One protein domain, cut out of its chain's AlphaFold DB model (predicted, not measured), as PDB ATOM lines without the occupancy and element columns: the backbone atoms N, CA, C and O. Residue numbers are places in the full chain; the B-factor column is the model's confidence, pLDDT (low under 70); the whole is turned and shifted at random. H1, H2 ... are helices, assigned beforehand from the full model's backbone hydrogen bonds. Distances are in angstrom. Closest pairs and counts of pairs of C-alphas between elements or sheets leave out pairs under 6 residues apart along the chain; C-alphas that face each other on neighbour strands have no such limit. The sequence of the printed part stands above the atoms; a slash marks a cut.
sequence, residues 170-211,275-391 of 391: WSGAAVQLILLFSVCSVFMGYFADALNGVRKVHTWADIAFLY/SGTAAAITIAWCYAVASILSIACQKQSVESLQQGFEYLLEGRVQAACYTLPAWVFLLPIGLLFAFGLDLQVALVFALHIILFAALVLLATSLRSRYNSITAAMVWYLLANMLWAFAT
ATOM      1  N   TRP A 170      -5.384  -4.068 -11.647       86.50
ATOM      2  CA  TRP A 170      -5.795  -3.427 -10.404       86.50
ATOM      3  C   TRP A 170      -5.010  -4.010  -9.227       86.50
ATOM      4  O   TRP A 170      -5.012  -5.224  -9.024       86.50
ATOM      5  N   SER A 171      -4.334  -3.146  -8.467       84.50
ATOM      6  CA  SER A 171      -3.392  -3.542  -7.410       84.50
ATOM      7  C   SER A 171      -4.018  -3.588  -6.019       84.50
ATOM      8  O   SER A 171      -3.392  -4.073  -5.080       84.50
ATOM      9  N   GLY A 172      -5.247  -3.085  -5.870       82.69
ATOM     10  CA  GLY A 172      -5.929  -3.036  -4.581       82.69
ATOM     11  C   GLY A 172      -5.485  -1.885  -3.675       82.69
ATOM     12  O   GLY A 172      -5.769  -1.917  -2.482       82.69
ATOM     13  N   ALA A 173      -4.761  -0.888  -4.191       85.69
ATOM     14  CA  ALA A 173      -4.263   0.228  -3.387       85.69
ATOM     15  C   ALA A 173      -5.375   1.233  -3.033       85.69
ATOM     16  O   ALA A 173      -6.217   1.545  -3.874       85.69
ATOM     17  N   ALA A 174      -5.323   1.823  -1.834       84.88
ATOM     18  CA  ALA A 174      -6.253   2.880  -1.410       84.88
ATOM     19  C   ALA A 174      -6.322   4.049  -2.404       84.88
ATOM     20  O   ALA A 174      -7.403   4.519  -2.749       84.88
ATOM     21  N   VAL A 175      -5.167   4.461  -2.937       88.75
ATOM     22  CA  VAL A 175      -5.074   5.527  -3.946       88.75
ATOM     23  C   VAL A 175      -5.889   5.184  -5.197       88.75
ATOM     24  O   VAL A 175      -6.545   6.058  -5.750       88.75
ATOM     25  N   GLN A 176      -5.909   3.916  -5.621       90.12
ATOM     26  CA  GLN A 176      -6.714   3.494  -6.768       90.12
ATOM     27  C   GLN A 176      -8.214   3.639  -6.491       90.12
ATOM     28  O   GLN A 176      -8.935   4.071  -7.383       90.12
ATOM     29  N   LEU A 177      -8.683   3.347  -5.271       88.50
ATOM     30  CA  LEU A 177     -10.086   3.561  -4.896       88.50
ATOM     31  C   LEU A 177     -10.467   5.043  -4.917       88.50
ATOM     32  O   LEU A 177     -11.525   5.379  -5.440       88.50
ATOM     33  N   ILE A 178      -9.605   5.917  -4.389       90.25
ATOM     34  CA  ILE A 178      -9.843   7.369  -4.387       90.25
ATOM     35  C   ILE A 178      -9.905   7.890  -5.825       90.25
ATOM     36  O   ILE A 178     -10.857   8.573  -6.187       90.25
ATOM     37  N   LEU A 179      -8.936   7.514  -6.666       93.56
ATOM     38  CA  LEU A 179      -8.918   7.909  -8.074       93.56
ATOM     39  C   LEU A 179     -10.144   7.388  -8.829       93.56
ATOM     40  O   LEU A 179     -10.750   8.137  -9.588       93.56
ATOM     41  N   LEU A 180     -10.538   6.133  -8.605       93.06
ATOM     42  CA  LEU A 180     -11.713   5.546  -9.244       93.06
ATOM     43  C   LEU A 180     -13.000   6.247  -8.804       93.06
ATOM     44  O   LEU A 180     -13.860   6.514  -9.640       93.06
ATOM     45  N   PHE A 181     -13.112   6.587  -7.518       91.62
ATOM     46  CA  PHE A 181     -14.210   7.405  -7.014       91.62
ATOM     47  C   PHE A 181     -14.244   8.763  -7.722       91.62
ATOM     48  O   PHE A 181     -15.289   9.128  -8.244       91.62
ATOM     49  N   SER A 182     -13.106   9.455  -7.843       93.19
ATOM     50  CA  SER A 182     -13.020  10.726  -8.571       93.19
ATOM     51  C   SER A 182     -13.414  10.598 -10.047       93.19
ATOM     52  O   SER A 182     -14.162  11.436 -10.539       93.19
ATOM     53  N   VAL A 183     -12.970   9.548 -10.751       94.00
ATOM     54  CA  VAL A 183     -13.362   9.272 -12.149       94.00
ATOM     55  C   VAL A 183     -14.876   9.087 -12.259       94.00
ATOM     56  O   VAL A 183     -15.513   9.704 -13.112       94.00
ATOM     57  N   CYS A 184     -15.469   8.287 -11.366       92.38
ATOM     58  CA  CYS A 184     -16.916   8.114 -11.305       92.38
ATOM     59  C   CYS A 184     -17.630   9.440 -11.001       92.38
ATOM     60  O   CYS A 184     -18.606   9.753 -11.669       92.38
ATOM     61  N   SER A 185     -17.154  10.243 -10.045       90.31
ATOM     62  CA  SER A 185     -17.753  11.539  -9.699       90.31
ATOM     63  C   SER A 185     -17.724  12.532 -10.859       90.31
ATOM     64  O   SER A 185     -18.716  13.216 -11.089       90.31
ATOM     65  N   VAL A 186     -16.621  12.585 -11.610       91.38
ATOM     66  CA  VAL A 186     -16.505  13.413 -12.820       91.38
ATOM     67  C   VAL A 186     -17.547  12.994 -13.850       91.38
ATOM     68  O   VAL A 186     -18.330  13.828 -14.299       91.38
ATOM     69  N   PHE A 187     -17.614  11.698 -14.172       91.19
ATOM     70  CA  PHE A 187     -18.634  11.172 -15.078       91.19
ATOM     71  C   PHE A 187     -20.050  11.529 -14.605       91.19
ATOM     72  O   PHE A 187     -20.871  11.978 -15.400       91.19
ATOM     73  N   MET A 188     -20.325  11.363 -13.308       88.19
ATOM     74  CA  MET A 188     -21.627  11.671 -12.720       88.19
ATOM     75  C   MET A 188     -22.002  13.145 -12.851       88.19
ATOM     76  O   MET A 188     -23.170  13.429 -13.098       88.19
ATOM     77  N   GLY A 189     -21.040  14.063 -12.730       87.25
ATOM     78  CA  GLY A 189     -21.259  15.489 -12.974       87.25
ATOM     79  C   GLY A 189     -21.737  15.751 -14.402       87.25
ATOM     80  O   GLY A 189     -22.842  16.251 -14.597       87.25
ATOM     81  N   TYR A 190     -20.969  15.310 -15.403       88.25
ATOM     82  CA  TYR A 190     -21.337  15.501 -16.814       88.25
ATOM     83  C   TYR A 190     -22.636  14.789 -17.201       88.25
ATOM     84  O   TYR A 190     -23.432  15.321 -17.973       88.25
ATOM     85  N   PHE A 191     -22.868  13.586 -16.672       85.94
ATOM     86  CA  PHE A 191     -24.102  12.846 -16.920       85.94
ATOM     87  C   PHE A 191     -25.315  13.570 -16.317       85.94
ATOM     88  O   PHE A 191     -26.345  13.691 -16.979       85.94
ATOM     89  N   ALA A 192     -25.192  14.108 -15.100       84.12
ATOM     90  CA  ALA A 192     -26.239  14.908 -14.470       84.12
ATOM     91  C   ALA A 192     -26.518  16.210 -15.239       84.12
ATOM     92  O   ALA A 192     -27.680  16.567 -15.425       84.12
ATOM     93  N   ASP A 193     -25.485  16.890 -15.741       83.50
ATOM     94  CA  ASP A 193     -25.647  18.102 -16.550       83.50
ATOM     95  C   ASP A 193     -26.338  17.824 -17.890       83.50
ATOM     96  O   ASP A 193     -27.250  18.557 -18.280       83.50
ATOM     97  N   ALA A 194     -25.988  16.721 -18.559       84.06
ATOM     98  CA  ALA A 194     -26.677  16.286 -19.772       84.06
ATOM     99  C   ALA A 194     -28.163  15.982 -19.499       84.06
ATOM    100  O   ALA A 194     -29.041  16.420 -20.243       84.06
ATOM    101  N   LEU A 195     -28.468  15.310 -18.383       80.75
ATOM    102  CA  LEU A 195     -29.847  15.061 -17.950       80.75
ATOM    103  C   LEU A 195     -30.599  16.349 -17.585       80.75
ATOM    104  O   LEU A 195     -31.796  16.458 -17.850       80.75
ATOM    105  N   ASN A 196     -29.922  17.350 -17.017       74.94
ATOM    106  CA  ASN A 196     -30.511  18.670 -16.781       74.94
ATOM    107  C   ASN A 196     -30.874  19.379 -18.099       74.94
ATOM    108  O   ASN A 196     -31.845  20.137 -18.133       74.94
ATOM    109  N   GLY A 197     -30.141  19.116 -19.185       69.38
ATOM    110  CA  GLY A 197     -30.511  19.523 -20.544       69.38
ATOM    111  C   GLY A 197     -31.849  18.918 -20.980       69.38
ATOM    112  O   GLY A 197     -32.764  19.654 -21.350       69.38
ATOM    113  N   VAL A 198     -32.010  17.602 -20.810       67.12
ATOM    114  CA  VAL A 198     -33.272  16.879 -21.075       67.12
ATOM    115  C   VAL A 198     -34.420  17.419 -20.212       67.12
ATOM    116  O   VAL A 198     -35.538  17.612 -20.691       67.12
ATOM    117  N   ARG A 199     -34.133  17.768 -18.951       62.62
ATOM    118  CA  ARG A 199     -35.100  18.357 -18.011       62.62
ATOM    119  C   ARG A 199     -35.682  19.687 -18.452       62.62
ATOM    120  O   ARG A 199     -36.818  19.980 -18.111       62.62
ATOM    121  N   LYS A 200     -34.936  20.503 -19.190       61.09
ATOM    122  CA  LYS A 200     -35.468  21.770 -19.709       61.09
ATOM    123  C   LYS A 200     -36.460  21.557 -20.856       61.09
ATOM    124  O   LYS A 200     -37.253  22.451 -21.132       61.09
ATOM    125  N   VAL A 201     -36.419  20.389 -21.498       56.84
ATOM    126  CA  VAL A 201     -37.266  20.016 -22.639       56.84
ATOM    127  C   VAL A 201     -38.504  19.227 -22.193       56.84
ATOM    128  O   VAL A 201     -39.547  19.321 -22.832       56.84
ATOM    129  N   HIS A 202     -38.417  18.463 -21.100       54.81
ATOM    130  CA  HIS A 202     -39.543  17.714 -20.527       54.81
ATOM    131  C   HIS A 202     -40.174  18.483 -19.355       54.81
ATOM    132  O   HIS A 202     -39.474  18.991 -18.481       54.81
ATOM    133  N   THR A 203     -41.505  18.588 -19.322       49.31
ATOM    134  CA  THR A 203     -42.260  19.286 -18.267       49.31
ATOM    135  C   THR A 203     -41.818  18.850 -16.865       49.31
ATOM    136  O   THR A 203     -41.629  17.664 -16.608       49.31
ATOM    137  N   TRP A 204     -41.693  19.813 -15.940       43.62
ATOM    138  CA  TRP A 204     -41.163  19.658 -14.571       43.62
ATOM    139  C   TRP A 204     -41.698  18.461 -13.765       43.62
ATOM    140  O   TRP A 204     -41.023  18.015 -12.837       43.62
ATOM    141  N   ALA A 205     -42.872  17.939 -14.123       46.41
ATOM    142  CA  ALA A 205     -43.484  16.771 -13.510       46.41
ATOM    143  C   ALA A 205     -42.656  15.481 -13.683       46.41
ATOM    144  O   ALA A 205     -42.570  14.717 -12.732       46.41
ATOM    145  N   ASP A 206     -41.974  15.257 -14.813       46.94
ATOM    146  CA  ASP A 206     -41.382  13.937 -15.109       46.94
ATOM    147  C   ASP A 206     -40.001  13.695 -14.471       46.94
ATOM    148  O   ASP A 206     -39.606  12.550 -14.258       46.94
ATOM    149  N   ILE A 207     -39.252  14.758 -14.144       46.09
ATOM    150  CA  ILE A 207     -37.864  14.656 -13.639       46.09
ATOM    151  C   ILE A 207     -37.726  15.118 -12.183       46.09
ATOM    152  O   ILE A 207     -36.856  14.619 -11.471       46.09
ATOM    153  N   ALA A 208     -38.619  15.980 -11.675       42.41
ATOM    154  CA  ALA A 208     -38.749  16.170 -10.222       42.41
ATOM    155  C   ALA A 208     -39.127  14.848  -9.518       42.41
ATOM    156  O   ALA A 208     -38.741  14.608  -8.374       42.41
ATOM    157  N   PHE A 209     -39.778  13.959 -10.267       47.09
ATOM    158  CA  PHE A 209     -40.142  12.601  -9.895       47.09
ATOM    159  C   PHE A 209     -38.948  11.673  -9.567       47.09
ATOM    160  O   PHE A 209     -39.092  10.712  -8.818       47.09
ATOM    161  N   LEU A 210     -37.746  11.962 -10.077       47.50
ATOM    162  CA  LEU A 210     -36.529  11.197  -9.755       47.50
ATOM    163  C   LEU A 210     -35.971  11.502  -8.358       47.50
ATOM    164  O   LEU A 210     -35.208  10.702  -7.821       47.50
ATOM    165  N   TYR A 211     -36.340  12.650  -7.783       43.69
ATOM    166  CA  TYR A 211     -35.841  13.114  -6.487       43.69
ATOM    167  C   TYR A 211     -36.894  13.029  -5.376       43.69
ATOM    168  O   TYR A 211     -36.521  12.945  -4.207       43.69
ATOM    169  N   SER A 275     -41.560   5.547 -13.889       74.62
ATOM    170  CA  SER A 275     -41.795   5.912 -15.285       74.62
ATOM    171  C   SER A 275     -40.767   5.252 -16.205       74.62
ATOM    172  O   SER A 275     -39.672   4.870 -15.780       74.62
ATOM    173  N   GLY A 276     -41.091   5.157 -17.499       78.00
ATOM    174  CA  GLY A 276     -40.159   4.638 -18.506       78.00
ATOM    175  C   GLY A 276     -38.879   5.477 -18.630       78.00
ATOM    176  O   GLY A 276     -37.796   4.925 -18.819       78.00
ATOM    177  N   THR A 277     -38.977   6.797 -18.450       78.44
ATOM    178  CA  THR A 277     -37.824   7.711 -18.456       78.44
ATOM    179  C   THR A 277     -36.942   7.515 -17.223       78.44
ATOM    180  O   THR A 277     -35.725   7.406 -17.356       78.44
ATOM    181  N   ALA A 278     -37.533   7.370 -16.031       77.75
ATOM    182  CA  ALA A 278     -36.793   7.076 -14.804       77.75
ATOM    183  C   ALA A 278     -36.095   5.708 -14.870       77.75
ATOM    184  O   ALA A 278     -34.943   5.575 -14.446       77.75
ATOM    185  N   ALA A 279     -36.747   4.707 -15.470       83.19
ATOM    186  CA  ALA A 279     -36.137   3.410 -15.739       83.19
ATOM    187  C   ALA A 279     -34.920   3.534 -16.664       83.19
ATOM    188  O   ALA A 279     -33.850   3.030 -16.326       83.19
ATOM    189  N   ALA A 280     -35.051   4.243 -17.787       85.62
ATOM    190  CA  ALA A 280     -33.954   4.439 -18.732       85.62
ATOM    191  C   ALA A 280     -32.763   5.182 -18.100       85.62
ATOM    192  O   ALA A 280     -31.621   4.755 -18.274       85.62
ATOM    193  N   ILE A 281     -33.017   6.224 -17.298       85.25
ATOM    194  CA  ILE A 281     -31.974   6.963 -16.564       85.25
ATOM    195  C   ILE A 281     -31.256   6.048 -15.572       85.25
ATOM    196  O   ILE A 281     -30.026   6.015 -15.540       85.25
ATOM    197  N   THR A 282     -32.012   5.277 -14.790       86.44
ATOM    198  CA  THR A 282     -31.458   4.371 -13.774       86.44
ATOM    199  C   THR A 282     -30.604   3.280 -14.414       86.44
ATOM    200  O   THR A 282     -29.489   3.020 -13.967       86.44
ATOM    201  N   ILE A 283     -31.091   2.670 -15.499       90.94
ATOM    202  CA  ILE A 283     -30.358   1.634 -16.230       90.94
ATOM    203  C   ILE A 283     -29.071   2.206 -16.836       90.94
ATOM    204  O   ILE A 283     -28.003   1.617 -16.658       90.94
ATOM    205  N   ALA A 284     -29.153   3.357 -17.515       91.06
ATOM    206  CA  ALA A 284     -27.985   4.019 -18.084       91.06
ATOM    207  C   ALA A 284     -26.954   4.332 -16.988       91.06
ATOM    208  O   ALA A 284     -25.792   3.951 -17.105       91.06
ATOM    209  N   TRP A 285     -27.379   4.919 -15.871       88.25
ATOM    210  CA  TRP A 285     -26.488   5.221 -14.755       88.25
ATOM    211  C   TRP A 285     -25.803   3.963 -14.191       88.25
ATOM    212  O   TRP A 285     -24.570   3.909 -14.117       88.25
ATOM    213  N   CYS A 286     -26.563   2.922 -13.843       91.44
ATOM    214  CA  CYS A 286     -26.002   1.688 -13.293       91.44
ATOM    215  C   CYS A 286     -24.985   1.043 -14.247       91.44
ATOM    216  O   CYS A 286     -23.896   0.648 -13.819       91.44
ATOM    217  N   TYR A 287     -25.292   0.983 -15.545       94.38
ATOM    218  CA  TYR A 287     -24.394   0.396 -16.537       94.38
ATOM    219  C   TYR A 287     -23.181   1.263 -16.856       94.38
ATOM    220  O   TYR A 287     -22.120   0.701 -17.133       94.38
ATOM    221  N   ALA A 288     -23.268   2.591 -16.744       92.19
ATOM    222  CA  ALA A 288     -22.095   3.455 -16.840       92.19
ATOM    223  C   ALA A 288     -21.091   3.156 -15.724       92.19
ATOM    224  O   ALA A 288     -19.930   2.841 -15.987       92.19
ATOM    225  N   VAL A 289     -21.556   3.193 -14.471       91.56
ATOM    226  CA  VAL A 289     -20.701   2.961 -13.299       91.56
ATOM    227  C   VAL A 289     -20.134   1.544 -13.334       91.56
ATOM    228  O   VAL A 289     -18.932   1.355 -13.152       91.56
ATOM    229  N   ALA A 290     -20.958   0.541 -13.643       92.44
ATOM    230  CA  ALA A 290     -20.500  -0.838 -13.771       92.44
ATOM    231  C   ALA A 290     -19.484  -1.023 -14.917       92.44
ATOM    232  O   ALA A 290     -18.542  -1.808 -14.773       92.44
ATOM    233  N   SER A 291     -19.617  -0.275 -16.018       93.00
ATOM    234  CA  SER A 291     -18.640  -0.272 -17.114       93.00
ATOM    235  C   SER A 291     -17.307   0.331 -16.678       93.00
ATOM    236  O   SER A 291     -16.272  -0.299 -16.881       93.00
ATOM    237  N   ILE A 292     -17.314   1.489 -16.008       93.25
ATOM    238  CA  ILE A 292     -16.096   2.128 -15.475       93.25
ATOM    239  C   ILE A 292     -15.390   1.192 -14.481       93.25
ATOM    240  O   ILE A 292     -14.187   0.948 -14.598       93.25
ATOM    241  N   LEU A 293     -16.145   0.595 -13.550       91.62
ATOM    242  CA  LEU A 293     -15.629  -0.395 -12.601       91.62
ATOM    243  C   LEU A 293     -15.038  -1.619 -13.317       91.62
ATOM    244  O   LEU A 293     -13.971  -2.101 -12.944       91.62
ATOM    245  N   SER A 294     -15.703  -2.133 -14.356       91.62
ATOM    246  CA  SER A 294     -15.209  -3.267 -15.145       91.62
ATOM    247  C   SER A 294     -13.914  -2.926 -15.889       91.62
ATOM    248  O   SER A 294     -12.973  -3.720 -15.842       91.62
ATOM    249  N   ILE A 295     -13.834  -1.748 -16.513       91.56
ATOM    250  CA  ILE A 295     -12.635  -1.261 -17.207       91.56
ATOM    251  C   ILE A 295     -11.453  -1.169 -16.233       91.56
ATOM    252  O   ILE A 295     -10.368  -1.658 -16.545       91.56
ATOM    253  N   ALA A 296     -11.673  -0.610 -15.040       89.75
ATOM    254  CA  ALA A 296     -10.626  -0.418 -14.040       89.75
ATOM    255  C   ALA A 296     -10.210  -1.713 -13.318       89.75
ATOM    256  O   ALA A 296      -9.033  -1.908 -13.026       89.75
ATOM    257  N   CYS A 297     -11.149  -2.606 -12.995       86.81
ATOM    258  CA  CYS A 297     -10.879  -3.741 -12.101       86.81
ATOM    259  C   CYS A 297     -10.571  -5.059 -12.827       86.81
ATOM    260  O   CYS A 297      -9.929  -5.944 -12.249       86.81
ATOM    261  N   GLN A 298     -11.040  -5.236 -14.067       86.12
ATOM    262  CA  GLN A 298     -10.827  -6.467 -14.837       86.12
ATOM    263  C   GLN A 298      -9.583  -6.353 -15.725       86.12
ATOM    264  O   GLN A 298      -9.210  -5.272 -16.170       86.12
ATOM    265  N   LYS A 299      -8.918  -7.487 -15.989       81.75
ATOM    266  CA  LYS A 299      -7.743  -7.522 -16.871       81.75
ATOM    267  C   LYS A 299      -8.162  -7.118 -18.286       81.75
ATOM    268  O   LYS A 299      -8.888  -7.870 -18.932       81.75
ATOM    269  N   GLN A 300      -7.647  -5.987 -18.752       81.81
ATOM    270  CA  GLN A 300      -7.770  -5.542 -20.136       81.81
ATOM    271  C   GLN A 300      -6.530  -6.015 -20.905       81.81
ATOM    272  O   GLN A 300      -5.402  -5.688 -20.543       81.81
ATOM    273  N   SER A 301      -6.724  -6.827 -21.940       79.94
ATOM    274  CA  SER A 301      -5.670  -7.146 -22.906       79.94
ATOM    275  C   SER A 301      -6.254  -7.174 -24.309       79.94
ATOM    276  O   SER A 301      -7.343  -7.710 -24.513       79.94
ATOM    277  N   VAL A 302      -5.516  -6.614 -25.267       83.00
ATOM    278  CA  VAL A 302      -5.932  -6.564 -26.678       83.00
ATOM    279  C   VAL A 302      -6.189  -7.978 -27.206       83.00
ATOM    280  O   VAL A 302      -7.253  -8.233 -27.755       83.00
ATOM    281  N   GLU A 303      -5.292  -8.920 -26.906       83.62
ATOM    282  CA  GLU A 303      -5.426 -10.338 -27.272       83.62
ATOM    283  C   GLU A 303      -6.713 -10.969 -26.718       83.62
ATOM    284  O   GLU A 303      -7.458 -11.620 -27.445       83.62
ATOM    285  N   SER A 304      -7.034 -10.734 -25.438       82.62
ATOM    286  CA  SER A 304      -8.256 -11.289 -24.836       82.62
ATOM    287  C   SER A 304      -9.538 -10.689 -25.410       82.62
ATOM    288  O   SER A 304     -10.572 -11.352 -25.408       82.62
ATOM    289  N   LEU A 305      -9.480  -9.433 -25.868       86.31
ATOM    290  CA  LEU A 305     -10.607  -8.788 -26.535       86.31
ATOM    291  C   LEU A 305     -10.788  -9.369 -27.938       86.31
ATOM    292  O   LEU A 305     -11.897  -9.775 -28.263       86.31
ATOM    293  N   GLN A 306      -9.711  -9.487 -28.720       88.69
ATOM    294  CA  GLN A 306      -9.735 -10.096 -30.056       88.69
ATOM    295  C   GLN A 306     -10.301 -11.517 -30.012       88.69
ATOM    296  O   GLN A 306     -11.313 -11.789 -30.651       88.69
ATOM    297  N   GLN A 307      -9.744 -12.372 -29.152       87.75
ATOM    298  CA  GLN A 307     -10.216 -13.745 -28.973       87.75
ATOM    299  C   GLN A 307     -11.683 -13.802 -28.509       87.75
ATOM    300  O   GLN A 307     -12.449 -14.679 -28.905       87.75
ATOM    301  N   GLY A 308     -12.102 -12.870 -27.651       86.25
ATOM    302  CA  GLY A 308     -13.489 -12.788 -27.205       86.25
ATOM    303  C   GLY A 308     -14.464 -12.389 -28.313       86.25
ATOM    304  O   GLY A 308     -15.555 -12.955 -28.382       86.25
ATOM    305  N   PHE A 309     -14.069 -11.470 -29.196       89.81
ATOM    306  CA  PHE A 309     -14.863 -11.103 -30.369       89.81
ATOM    307  C   PHE A 309     -14.905 -12.221 -31.412       89.81
ATOM    308  O   PHE A 309     -15.971 -12.471 -31.964       89.81
ATOM    309  N   GLU A 310     -13.806 -12.949 -31.625       92.06
ATOM    310  CA  GLU A 310     -13.783 -14.141 -32.484       92.06
ATOM    311  C   GLU A 310     -14.792 -15.191 -32.005       92.06
ATOM    312  O   GLU A 310     -15.627 -15.644 -32.785       92.06
ATOM    313  N   TYR A 311     -14.826 -15.500 -30.703       90.50
ATOM    314  CA  TYR A 311     -15.839 -16.410 -30.154       90.50
ATOM    315  C   TYR A 311     -17.273 -15.910 -30.332       90.50
ATOM    316  O   TYR A 311     -18.187 -16.721 -30.484       90.50
ATOM    317  N   LEU A 312     -17.486 -14.596 -30.317       88.69
ATOM    318  CA  LEU A 312     -18.805 -14.009 -30.530       88.69
ATOM    319  C   LEU A 312     -19.232 -14.119 -32.003       88.69
ATOM    320  O   LEU A 312     -20.385 -14.453 -32.272       88.69
ATOM    321  N   LEU A 313     -18.296 -13.931 -32.939       90.06
ATOM    322  CA  LEU A 313     -18.502 -14.133 -34.379       90.06
ATOM    323  C   LEU A 313     -18.752 -15.609 -34.731       90.06
ATOM    324  O   LEU A 313     -19.597 -15.902 -35.570       90.06
ATOM    325  N   GLU A 314     -18.085 -16.543 -34.049       92.56
ATOM    326  CA  GLU A 314     -18.303 -17.993 -34.181       92.56
ATOM    327  C   GLU A 314     -19.625 -18.483 -33.548       92.56
ATOM    328  O   GLU A 314     -19.915 -19.681 -33.559       92.56
ATOM    329  N   GLY A 315     -20.421 -17.597 -32.933       87.81
ATOM    330  CA  GLY A 315     -21.664 -17.957 -32.238       87.81
ATOM    331  C   GLY A 315     -21.457 -18.654 -30.884       87.81
ATOM    332  O   GLY A 315     -22.412 -19.125 -30.263       87.81
ATOM    333  N   ARG A 316     -20.224 -18.703 -30.366       90.75
ATOM    334  CA  ARG A 316     -19.867 -19.303 -29.069       90.75
ATOM    335  C   ARG A 316     -20.051 -18.302 -27.927       90.75
ATOM    336  O   ARG A 316     -19.113 -17.957 -27.208       90.75
ATOM    337  N   VAL A 317     -21.297 -17.880 -27.715       83.69
ATOM    338  CA  VAL A 317     -21.668 -16.823 -26.751       83.69
ATOM    339  C   VAL A 317     -21.202 -17.138 -25.326       83.69
ATOM    340  O   VAL A 317     -20.697 -16.260 -24.631       83.69
ATOM    341  N   GLN A 318     -21.300 -18.397 -24.890       85.62
ATOM    342  CA  GLN A 318     -20.840 -18.785 -23.553       85.62
ATOM    343  C   GLN A 318     -19.337 -18.548 -23.383       85.62
ATOM    344  O   GLN A 318     -18.930 -17.942 -22.396       85.62
ATOM    345  N   ALA A 319     -18.522 -18.973 -24.354       83.69
ATOM    346  CA  ALA A 319     -17.074 -18.776 -24.325       83.69
ATOM    347  C   ALA A 319     -16.712 -17.283 -24.344       83.69
ATOM    348  O   ALA A 319     -15.873 -16.856 -23.550       83.69
ATOM    349  N   ALA A 320     -17.412 -16.484 -25.156       83.62
ATOM    350  CA  ALA A 320     -17.246 -15.033 -25.199       83.62
ATOM    351  C   ALA A 320     -17.542 -14.368 -23.839       83.62
ATOM    352  O   ALA A 320     -16.770 -13.528 -23.383       83.62
ATOM    353  N   CYS A 321     -18.592 -14.790 -23.124       83.31
ATOM    354  CA  CYS A 321     -18.906 -14.282 -21.781       83.31
ATOM    355  C   CYS A 321     -17.842 -14.628 -20.721       83.31
ATOM    356  O   CYS A 321     -17.737 -13.942 -19.702       83.31
ATOM    357  N   TYR A 322     -17.055 -15.691 -20.922       81.94
ATOM    358  CA  TYR A 322     -15.944 -16.031 -20.028       81.94
ATOM    359  C   TYR A 322     -14.675 -15.223 -20.328       81.94
ATOM    360  O   TYR A 322     -13.900 -14.922 -19.409       81.94
ATOM    361  N   THR A 323     -14.443 -14.876 -21.594       84.06
ATOM    362  CA  THR A 323     -13.225 -14.181 -22.024       84.06
ATOM    363  C   THR A 323     -13.351 -12.665 -21.943       84.06
ATOM    364  O   THR A 323     -12.431 -12.024 -21.427       84.06
ATOM    365  N   LEU A 324     -14.481 -12.109 -22.387       87.06
ATOM    366  CA  LEU A 324     -14.701 -10.672 -22.483       87.06
ATOM    367  C   LEU A 324     -14.945 -10.025 -21.108       87.06
ATOM    368  O   LEU A 324     -15.563 -10.625 -20.223       87.06
ATOM    369  N   PRO A 325     -14.463  -8.787 -20.909       88.12
ATOM    370  CA  PRO A 325     -14.791  -7.999 -19.733       88.12
ATOM    371  C   PRO A 325     -16.249  -7.514 -19.787       88.12
ATOM    372  O   PRO A 325     -16.839  -7.356 -20.855       88.12
ATOM    373  N   ALA A 326     -16.829  -7.247 -18.617       90.00
ATOM    374  CA  ALA A 326     -18.253  -6.943 -18.491       90.00
ATOM    375  C   ALA A 326     -18.676  -5.659 -19.224       90.00
ATOM    376  O   ALA A 326     -19.765  -5.617 -19.793       90.00
ATOM    377  N   TRP A 327     -17.810  -4.640 -19.281       91.06
ATOM    378  CA  TRP A 327     -18.108  -3.376 -19.960       91.06
ATOM    379  C   TRP A 327     -18.460  -3.546 -21.445       91.06
ATOM    380  O   TRP A 327     -19.241  -2.755 -21.959       91.06
ATOM    381  N   VAL A 328     -17.968  -4.593 -22.123       91.44
ATOM    382  CA  VAL A 328     -18.277  -4.856 -23.545       91.44
ATOM    383  C   VAL A 328     -19.763  -5.159 -23.749       91.44
ATOM    384  O   VAL A 328     -20.320  -4.812 -24.785       91.44
ATOM    385  N   PHE A 329     -20.422  -5.757 -22.754       91.44
ATOM    386  CA  PHE A 329     -21.863  -6.016 -22.782       91.44
ATOM    387  C   PHE A 329     -22.666  -4.859 -22.183       91.44
ATOM    388  O   PHE A 329     -23.736  -4.525 -22.681       91.44
ATOM    389  N   LEU A 330     -22.157  -4.231 -21.122       92.94
ATOM    390  CA  LEU A 330     -22.870  -3.177 -20.399       92.94
ATOM    391  C   LEU A 330     -22.919  -1.858 -21.174       92.94
ATOM    392  O   LEU A 330     -23.950  -1.192 -21.165       92.94
ATOM    393  N   LEU A 331     -21.832  -1.493 -21.860       92.69
ATOM    394  CA  LEU A 331     -21.735  -0.262 -22.641       92.69
ATOM    395  C   LEU A 331     -22.810  -0.176 -23.729       92.69
ATOM    396  O   LEU A 331     -23.537   0.815 -23.715       92.69
ATOM    397  N   PRO A 332     -22.974  -1.156 -24.645       93.44
ATOM    398  CA  PRO A 332     -23.991  -1.052 -25.689       93.44
ATOM    399  C   PRO A 332     -25.404  -1.007 -25.107       93.44
ATOM    400  O   PRO A 332     -26.224  -0.228 -25.582       93.44
ATOM    401  N   ILE A 333     -25.689  -1.770 -24.047       93.44
ATOM    402  CA  ILE A 333     -27.009  -1.741 -23.407       93.44
ATOM    403  C   ILE A 333     -27.255  -0.370 -22.766       93.44
ATOM    404  O   ILE A 333     -28.287   0.245 -23.016       93.44
ATOM    405  N   GLY A 334     -26.307   0.147 -21.981       91.62
ATOM    406  CA  GLY A 334     -26.418   1.471 -21.364       91.62
ATOM    407  C   GLY A 334     -26.552   2.591 -22.396       91.62
ATOM    408  O   GLY A 334     -27.356   3.499 -22.206       91.62
ATOM    409  N   LEU A 335     -25.843   2.481 -23.522       93.44
ATOM    410  CA  LEU A 335     -25.908   3.436 -24.626       93.44
ATOM    411  C   LEU A 335     -27.267   3.419 -25.330       93.44
ATOM    412  O   LEU A 335     -27.767   4.486 -25.668       93.44
ATOM    413  N   LEU A 336     -27.900   2.252 -25.498       93.94
ATOM    414  CA  LEU A 336     -29.265   2.162 -26.033       93.94
ATOM    415  C   LEU A 336     -30.271   2.918 -25.152       93.94
ATOM    416  O   LEU A 336     -31.090   3.674 -25.671       93.94
ATOM    417  N   PHE A 337     -30.187   2.763 -23.827       91.06
ATOM    418  CA  PHE A 337     -31.058   3.495 -22.900       91.06
ATOM    419  C   PHE A 337     -30.728   4.989 -22.843       91.06
ATOM    420  O   PHE A 337     -31.644   5.804 -22.814       91.06
ATOM    421  N   ALA A 338     -29.446   5.363 -22.885       89.19
ATOM    422  CA  ALA A 338     -29.028   6.761 -22.947       89.19
ATOM    423  C   ALA A 338     -29.509   7.447 -24.237       89.19
ATOM    424  O   ALA A 338     -30.009   8.565 -24.188       89.19
ATOM    425  N   PHE A 339     -29.418   6.759 -25.378       90.19
ATOM    426  CA  PHE A 339     -29.900   7.249 -26.671       90.19
ATOM    427  C   PHE A 339     -31.420   7.399 -26.706       90.19
ATOM    428  O   PHE A 339     -31.927   8.350 -27.291       90.19
ATOM    429  N   GLY A 340     -32.146   6.496 -26.041       86.31
ATOM    430  CA  GLY A 340     -33.591   6.616 -25.866       86.31
ATOM    431  C   GLY A 340     -34.025   7.827 -25.031       86.31
ATOM    432  O   GLY A 340     -35.188   8.209 -25.106       86.31
ATOM    433  N   LEU A 341     -33.118   8.427 -24.250       84.94
ATOM    434  CA  LEU A 341     -33.377   9.661 -23.507       84.94
ATOM    435  C   LEU A 341     -33.083  10.890 -24.364       84.94
ATOM    436  O   LEU A 341     -33.967  11.716 -24.570       84.94
ATOM    437  N   ASP A 342     -31.841  11.015 -24.833       86.38
ATOM    438  CA  ASP A 342     -31.397  12.111 -25.691       86.38
ATOM    439  C   ASP A 342     -30.037  11.787 -26.333       86.38
ATOM    440  O   ASP A 342     -29.194  11.079 -25.768       86.38
ATOM    441  N   LEU A 343     -29.782  12.372 -27.503       89.38
ATOM    442  CA  LEU A 343     -28.509  12.264 -28.206       89.38
ATOM    443  C   LEU A 343     -27.358  12.845 -27.374       89.38
ATOM    444  O   LEU A 343     -26.277  12.255 -27.338       89.38
ATOM    445  N   GLN A 344     -27.570  13.970 -26.681       87.88
ATOM    446  CA  GLN A 344     -26.525  14.590 -25.857       87.88
ATOM    447  C   GLN A 344     -26.098  13.673 -24.704       87.88
ATOM    448  O   GLN A 344     -24.904  13.495 -24.460       87.88
ATOM    449  N   VAL A 345     -27.063  13.025 -24.047       87.19
ATOM    450  CA  VAL A 345     -26.814  12.070 -22.958       87.19
ATOM    451  C   VAL A 345     -26.038  10.856 -23.474       87.19
ATOM    452  O   VAL A 345     -25.057  10.445 -22.850       87.19
ATOM    453  N   ALA A 346     -26.411  10.317 -24.638       91.06
ATOM    454  CA  ALA A 346     -25.693   9.208 -25.268       91.06
ATOM    455  C   ALA A 346     -24.251   9.569 -25.654       91.06
ATOM    456  O   ALA A 346     -23.343   8.759 -25.461       91.06
ATOM    457  N   LEU A 347     -24.021  10.783 -26.165       90.94
ATOM    458  CA  LEU A 347     -22.683  11.261 -26.513       90.94
ATOM    459  C   LEU A 347     -21.797  11.402 -25.275       90.94
ATOM    460  O   LEU A 347     -20.673  10.904 -25.280       90.94
ATOM    461  N   VAL A 348     -22.304  12.016 -24.202       90.19
ATOM    462  CA  VAL A 348     -21.575  12.126 -22.928       90.19
ATOM    463  C   VAL A 348     -21.255  10.737 -22.376       90.19
ATOM    464  O   VAL A 348     -20.107  10.476 -22.009       90.19
ATOM    465  N   PHE A 349     -22.235   9.831 -22.385       91.69
ATOM    466  CA  PHE A 349     -22.076   8.443 -21.957       91.69
ATOM    467  C   PHE A 349     -20.955   7.731 -22.726       91.69
ATOM    468  O   PHE A 349     -20.027   7.183 -22.127       91.69
ATOM    469  N   ALA A 350     -21.023   7.765 -24.058       92.31
ATOM    470  CA  ALA A 350     -20.067   7.098 -24.929       92.31
ATOM    471  C   ALA A 350     -18.668   7.700 -24.790       92.31
ATOM    472  O   ALA A 350     -17.705   6.964 -24.586       92.31
ATOM    473  N   LEU A 351     -18.553   9.029 -24.856       91.94
ATOM    474  CA  LEU A 351     -17.273   9.732 -24.856       91.94
ATOM    475  C   LEU A 351     -16.470   9.408 -23.599       91.94
ATOM    476  O   LEU A 351     -15.324   8.982 -23.709       91.94
ATOM    477  N   HIS A 352     -17.065   9.535 -22.411       91.69
ATOM    478  CA  HIS A 352     -16.332   9.351 -21.157       91.69
ATOM    479  C   HIS A 352     -15.907   7.893 -20.946       91.69
ATOM    480  O   HIS A 352     -14.770   7.642 -20.540       91.69
ATOM    481  N   ILE A 353     -16.780   6.927 -21.250       92.00
ATOM    482  CA  ILE A 353     -16.483   5.501 -21.045       92.00
ATOM    483  C   ILE A 353     -15.482   4.996 -22.093       92.00
ATOM    484  O   ILE A 353     -14.532   4.298 -21.736       92.00
ATOM    485  N   ILE A 354     -15.648   5.365 -23.368       92.88
ATOM    486  CA  ILE A 354     -14.737   4.960 -24.450       92.88
ATOM    487  C   ILE A 354     -13.367   5.614 -24.268       92.88
ATOM    488  O   ILE A 354     -12.354   4.931 -24.402       92.88
ATOM    489  N   LEU A 355     -13.316   6.901 -23.907       93.06
ATOM    490  CA  LEU A 355     -12.060   7.589 -23.603       93.06
ATOM    491  C   LEU A 355     -11.324   6.892 -22.456       93.06
ATOM    492  O   LEU A 355     -10.132   6.608 -22.568       93.06
ATOM    493  N   PHE A 356     -12.033   6.566 -21.372       93.69
ATOM    494  CA  PHE A 356     -11.436   5.857 -20.245       93.69
ATOM    495  C   PHE A 356     -10.927   4.463 -20.647       93.69
ATOM    496  O   PHE A 356      -9.792   4.106 -20.324       93.69
ATOM    497  N   ALA A 357     -11.710   3.697 -21.415       91.81
ATOM    498  CA  ALA A 357     -11.291   2.399 -21.945       91.81
ATOM    499  C   ALA A 357     -10.041   2.512 -22.836       91.81
ATOM    500  O   ALA A 357      -9.102   1.727 -22.682       91.81
ATOM    501  N   ALA A 358      -9.996   3.506 -23.725       91.56
ATOM    502  CA  ALA A 358      -8.863   3.760 -24.608       91.56
ATOM    503  C   ALA A 358      -7.594   4.110 -23.820       91.56
ATOM    504  O   ALA A 358      -6.531   3.551 -24.091       91.56
ATOM    505  N   LEU A 359      -7.703   4.970 -22.801       92.12
ATOM    506  CA  LEU A 359      -6.584   5.323 -21.924       92.12
ATOM    507  C   LEU A 359      -6.060   4.113 -21.148       92.12
ATOM    508  O   LEU A 359      -4.847   3.946 -21.034       92.12
ATOM    509  N   VAL A 360      -6.944   3.246 -20.647       90.94
ATOM    510  CA  VAL A 360      -6.530   2.015 -19.960       90.94
ATOM    511  C   VAL A 360      -5.813   1.069 -20.921       90.94
ATOM    512  O   VAL A 360      -4.732   0.582 -20.590       90.94
ATOM    513  N   LEU A 361      -6.348   0.848 -22.126       89.56
ATOM    514  CA  LEU A 361      -5.703   0.003 -23.134       89.56
ATOM    515  C   LEU A 361      -4.330   0.554 -23.546       89.56
ATOM    516  O   LEU A 361      -3.351  -0.194 -23.582       89.56
ATOM    517  N   LEU A 362      -4.225   1.863 -23.765       89.00
ATOM    518  CA  LEU A 362      -2.971   2.537 -24.093       89.00
ATOM    519  C   LEU A 362      -1.960   2.454 -22.938       89.00
ATOM    520  O   LEU A 362      -0.796   2.119 -23.144       89.00
ATOM    521  N   ALA A 363      -2.391   2.666 -21.696       87.81
ATOM    522  CA  ALA A 363      -1.512   2.520 -20.540       87.81
ATOM    523  C   ALA A 363      -1.016   1.073 -20.370       87.81
ATOM    524  O   ALA A 363       0.123   0.852 -19.951       87.81
ATOM    525  N   THR A 364      -1.844   0.073 -20.701       85.50
ATOM    526  CA  THR A 364      -1.430  -1.338 -20.654       85.50
ATOM    527  C   THR A 364      -0.441  -1.713 -21.758       85.50
ATOM    528  O   THR A 364       0.422  -2.562 -21.520       85.50
ATOM    529  N   SER A 365      -0.512  -1.081 -22.935       83.12
ATOM    530  CA  SER A 365       0.408  -1.358 -24.044       83.12
ATOM    531  C   SER A 365       1.786  -0.721 -23.842       83.12
ATOM    532  O   SER A 365       2.794  -1.333 -24.191       83.12
ATOM    533  N   LEU A 366       1.854   0.445 -23.191       80.50
ATOM    534  CA  LEU A 366       3.099   1.188 -22.955       80.50
ATOM    535  C   LEU A 366       4.064   0.545 -21.937       80.50
ATOM    536  O   LEU A 366       5.154   1.075 -21.740       80.50
ATOM    537  N   ARG A 367       3.687  -0.572 -21.286       68.56
ATOM    538  CA  ARG A 367       4.510  -1.342 -20.319       68.56
ATOM    539  C   ARG A 367       5.398  -0.454 -19.426       68.56
ATOM    540  O   ARG A 367       6.611  -0.636 -19.341       68.56
ATOM    541  N   SER A 368       4.780   0.519 -18.757       70.94
ATOM    542  CA  SER A 368       5.483   1.426 -17.844       70.94
ATOM    543  C   SER A 368       5.961   0.713 -16.569       70.94
ATOM    544  O   SER A 368       5.445  -0.341 -16.190       70.94
ATOM    545  N   ARG A 369       6.930   1.317 -15.867       77.44
ATOM    546  CA  ARG A 369       7.333   0.893 -14.512       77.44
ATOM    547  C   ARG A 369       6.202   1.077 -13.495       77.44
ATOM    548  O   ARG A 369       6.147   0.345 -12.511       77.44
ATOM    549  N   TYR A 370       5.316   2.043 -13.737       81.81
ATOM    550  CA  TYR A 370       4.170   2.345 -12.884       81.81
ATOM    551  C   TYR A 370       2.952   1.494 -13.243       81.81
ATOM    552  O   TYR A 370       2.841   0.981 -14.357       81.81
ATOM    553  N   ASN A 371       2.016   1.358 -12.300       88.25
ATOM    554  CA  ASN A 371       0.792   0.606 -12.542       88.25
ATOM    555  C   ASN A 371      -0.053   1.293 -13.635       88.25
ATOM    556  O   ASN A 371      -0.350   2.491 -13.559       88.25
ATOM    557  N   SER A 372      -0.426   0.536 -14.667       88.06
ATOM    558  CA  SER A 372      -1.083   1.087 -15.857       88.06
ATOM    559  C   SER A 372      -2.455   1.675 -15.541       88.06
ATOM    560  O   SER A 372      -2.840   2.686 -16.118       88.06
ATOM    561  N   ILE A 373      -3.183   1.086 -14.592       90.25
ATOM    562  CA  ILE A 373      -4.541   1.521 -14.262       90.25
ATOM    563  C   ILE A 373      -4.505   2.815 -13.450       90.25
ATOM    564  O   ILE A 373      -5.289   3.723 -13.716       90.25
ATOM    565  N   THR A 374      -3.555   2.955 -12.515       91.31
ATOM    566  CA  THR A 374      -3.336   4.255 -11.850       91.31
ATOM    567  C   THR A 374      -2.980   5.340 -12.852       91.31
ATOM    568  O   THR A 374      -3.538   6.428 -12.775       91.31
ATOM    569  N   ALA A 375      -2.085   5.045 -13.801       90.94
ATOM    570  CA  ALA A 375      -1.673   6.016 -14.807       90.94
ATOM    571  C   ALA A 375      -2.860   6.448 -15.679       90.94
ATOM    572  O   ALA A 375      -3.082   7.641 -15.847       90.94
ATOM    573  N   ALA A 376      -3.674   5.496 -16.143       92.38
ATOM    574  CA  ALA A 376      -4.862   5.782 -16.941       92.38
ATOM    575  C   ALA A 376      -5.894   6.642 -16.193       92.38
ATOM    576  O   ALA A 376      -6.419   7.592 -16.769       92.38
ATOM    577  N   MET A 377      -6.158   6.359 -14.910       94.44
ATOM    578  CA  MET A 377      -7.063   7.180 -14.095       94.44
ATOM    579  C   MET A 377      -6.526   8.602 -13.897       94.44
ATOM    580  O   MET A 377      -7.278   9.563 -14.032       94.44
ATOM    581  N   VAL A 378      -5.226   8.756 -13.629       94.31
ATOM    582  CA  VAL A 378      -4.597  10.081 -13.502       94.31
ATOM    583  C   VAL A 378      -4.658  10.845 -14.824       94.31
ATOM    584  O   VAL A 378      -5.041  12.010 -14.830       94.31
ATOM    585  N   TRP A 379      -4.337  10.203 -15.949       94.12
ATOM    586  CA  TRP A 379      -4.421  10.828 -17.271       94.12
ATOM    587  C   TRP A 379      -5.842  11.243 -17.630       94.12
ATOM    588  O   TRP A 379      -6.026  12.334 -18.157       94.12
ATOM    589  N   TYR A 380      -6.838  10.421 -17.305       94.31
ATOM    590  CA  TYR A 380      -8.241  10.769 -17.504       94.31
ATOM    591  C   TYR A 380      -8.632  12.017 -16.704       94.31
ATOM    592  O   TYR A 380      -9.208  12.950 -17.257       94.31
ATOM    593  N   LEU A 381      -8.274  12.071 -15.416       93.56
ATOM    594  CA  LEU A 381      -8.581  13.221 -14.562       93.56
ATOM    595  C   LEU A 381      -7.838  14.489 -15.004       93.56
ATOM    596  O   LEU A 381      -8.420  15.570 -14.983       93.56
ATOM    597  N   LEU A 382      -6.584  14.366 -15.449       92.88
ATOM    598  CA  LEU A 382      -5.821  15.484 -16.011       92.88
ATOM    599  C   LEU A 382      -6.429  15.985 -17.323       92.88
ATOM    600  O   LEU A 382      -6.580  17.190 -17.494       92.88
ATOM    601  N   ALA A 383      -6.808  15.080 -18.229       90.25
ATOM    602  CA  ALA A 383      -7.484  15.441 -19.470       90.25
ATOM    603  C   ALA A 383      -8.802  16.170 -19.183       90.25
ATOM    604  O   ALA A 383      -9.085  17.191 -19.803       90.25
ATOM    605  N   ASN A 384      -9.559  15.698 -18.190       89.75
ATOM    606  CA  ASN A 384     -10.781  16.353 -17.749       89.75
ATOM    607  C   ASN A 384     -10.528  17.748 -17.160       89.75
ATOM    608  O   ASN A 384     -11.243  18.694 -17.471       89.75
ATOM    609  N   MET A 385      -9.495  17.893 -16.330       90.06
ATOM    610  CA  MET A 385      -9.107  19.184 -15.760       90.06
ATOM    611  C   MET A 385      -8.698  20.179 -16.855       90.06
ATOM    612  O   MET A 385      -9.119  21.328 -16.821       90.06
ATOM    613  N   LEU A 386      -7.921  19.738 -17.848       89.12
ATOM    614  CA  LEU A 386      -7.537  20.566 -18.994       89.12
ATOM    615  C   LEU A 386      -8.743  20.965 -19.847       89.12
ATOM    616  O   LEU A 386      -8.830  22.114 -20.267       89.12
ATOM    617  N   TRP A 387      -9.677  20.040 -20.070       87.19
ATOM    618  CA  TRP A 387     -10.925  20.329 -20.768       87.19
ATOM    619  C   TRP A 387     -11.740  21.397 -20.035       87.19
ATOM    620  O   TRP A 387     -12.153  22.372 -20.650       87.19
ATOM    621  N   ALA A 388     -11.883  21.262 -18.714       84.25
ATOM    622  CA  ALA A 388     -12.600  22.222 -17.879       84.25
ATOM    623  C   ALA A 388     -11.952  23.618 -17.830       84.25
ATOM    624  O   ALA A 388     -12.638  24.578 -17.515       84.25
ATOM    625  N   PHE A 389     -10.652  23.751 -18.121       82.44
ATOM    626  CA  PHE A 389     -10.008  25.063 -18.281       82.44
ATOM    627  C   PHE A 389     -10.169  25.660 -19.682       82.44
ATOM    628  O   PHE A 389      -9.988  26.864 -19.850       82.44
ATOM    629  N   ALA A 390     -10.423  24.828 -20.693       75.38
ATOM    630  CA  ALA A 390     -10.552  25.261 -22.080       75.38
ATOM    631  C   ALA A 390     -11.977  25.722 -22.437       75.38
ATOM    632  O   ALA A 390     -12.146  26.447 -23.419       75.38
ATOM    633  N   THR A 391     -12.977  25.290 -21.663       65.88
ATOM    634  CA  THR A 391     -14.394  25.680 -21.752       65.88
ATOM    635  C   THR A 391     -14.743  26.697 -20.684       65.88
ATOM    636  O   THR A 391     -15.464  27.665 -21.008       65.88
TER     637      THR A 391
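Overview. This is residues 170 to 211 and 275 to 391 of the 391 residues of the protein "Brp/Blh family beta-carotene 15,15'-monooxygenase" of Kingella kingae ATCC 23330 (UniProt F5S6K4). Five helices, H1, H3, H6, H7 and H8, make an up-and-down bundle, each running against the one before it in the chain, with H7 at its middle; a short hairpin, H4 and H5, is set off to one side, and H2 lies near the last residues of H1. The printed part has 159 residues with eight named helices, H1 to H8, and no named strand: all helix. It is compact, radius of gyration of the C-alphas 17.0 A, spanning 50 by 43 by 26 A.

Along the chain. H1, residues 174 to 201, begins with C-alpha 174 at (-6.253, 2.880, -1.410) and is 41.3 A long. H2 is residues 205 to 208. H3 is residues 276 to 297, 31.1 A; H4, 302 to 313; H5, 317 to 323; H6, 327 to 341; H7, 343 to 365, 32.2 A. H8, residues 372 to 390, ends with C-alpha 390 at (-10.552, 25.261, -22.080).

Arrangement. H7, the hub, touches H1, H3, H6 and H8. Its closest C-alphas are Ala 194 and Val 345 with H1, 5.3 A; Ile 295 and Ala 357 with H3, 6.1 A; Ala 346 and Ala 338 with H6, a hairpin, 4.7 A; Ala 363 and Ser 372 with H8, a hairpin at a steep tilt of 43 degrees, 4.9 A. H4 and H5, also a hairpin, touch no other named helix. H2 is close but not clearly touching H1. In H3, H4, H5, H7 and H8 every O i to N i+4 pair is within hydrogen-bond range; H1 has 23 of 24, H6 9 of 11, and H2 is too short.

Size, cuts and confidence. Residues 212 to 274 are not printed; C-alphas 211 and 275 are 12.8 A apart. Of the links printed whole, none is long. Confidence is under 70 at residues 197 to 211, 367 and 391.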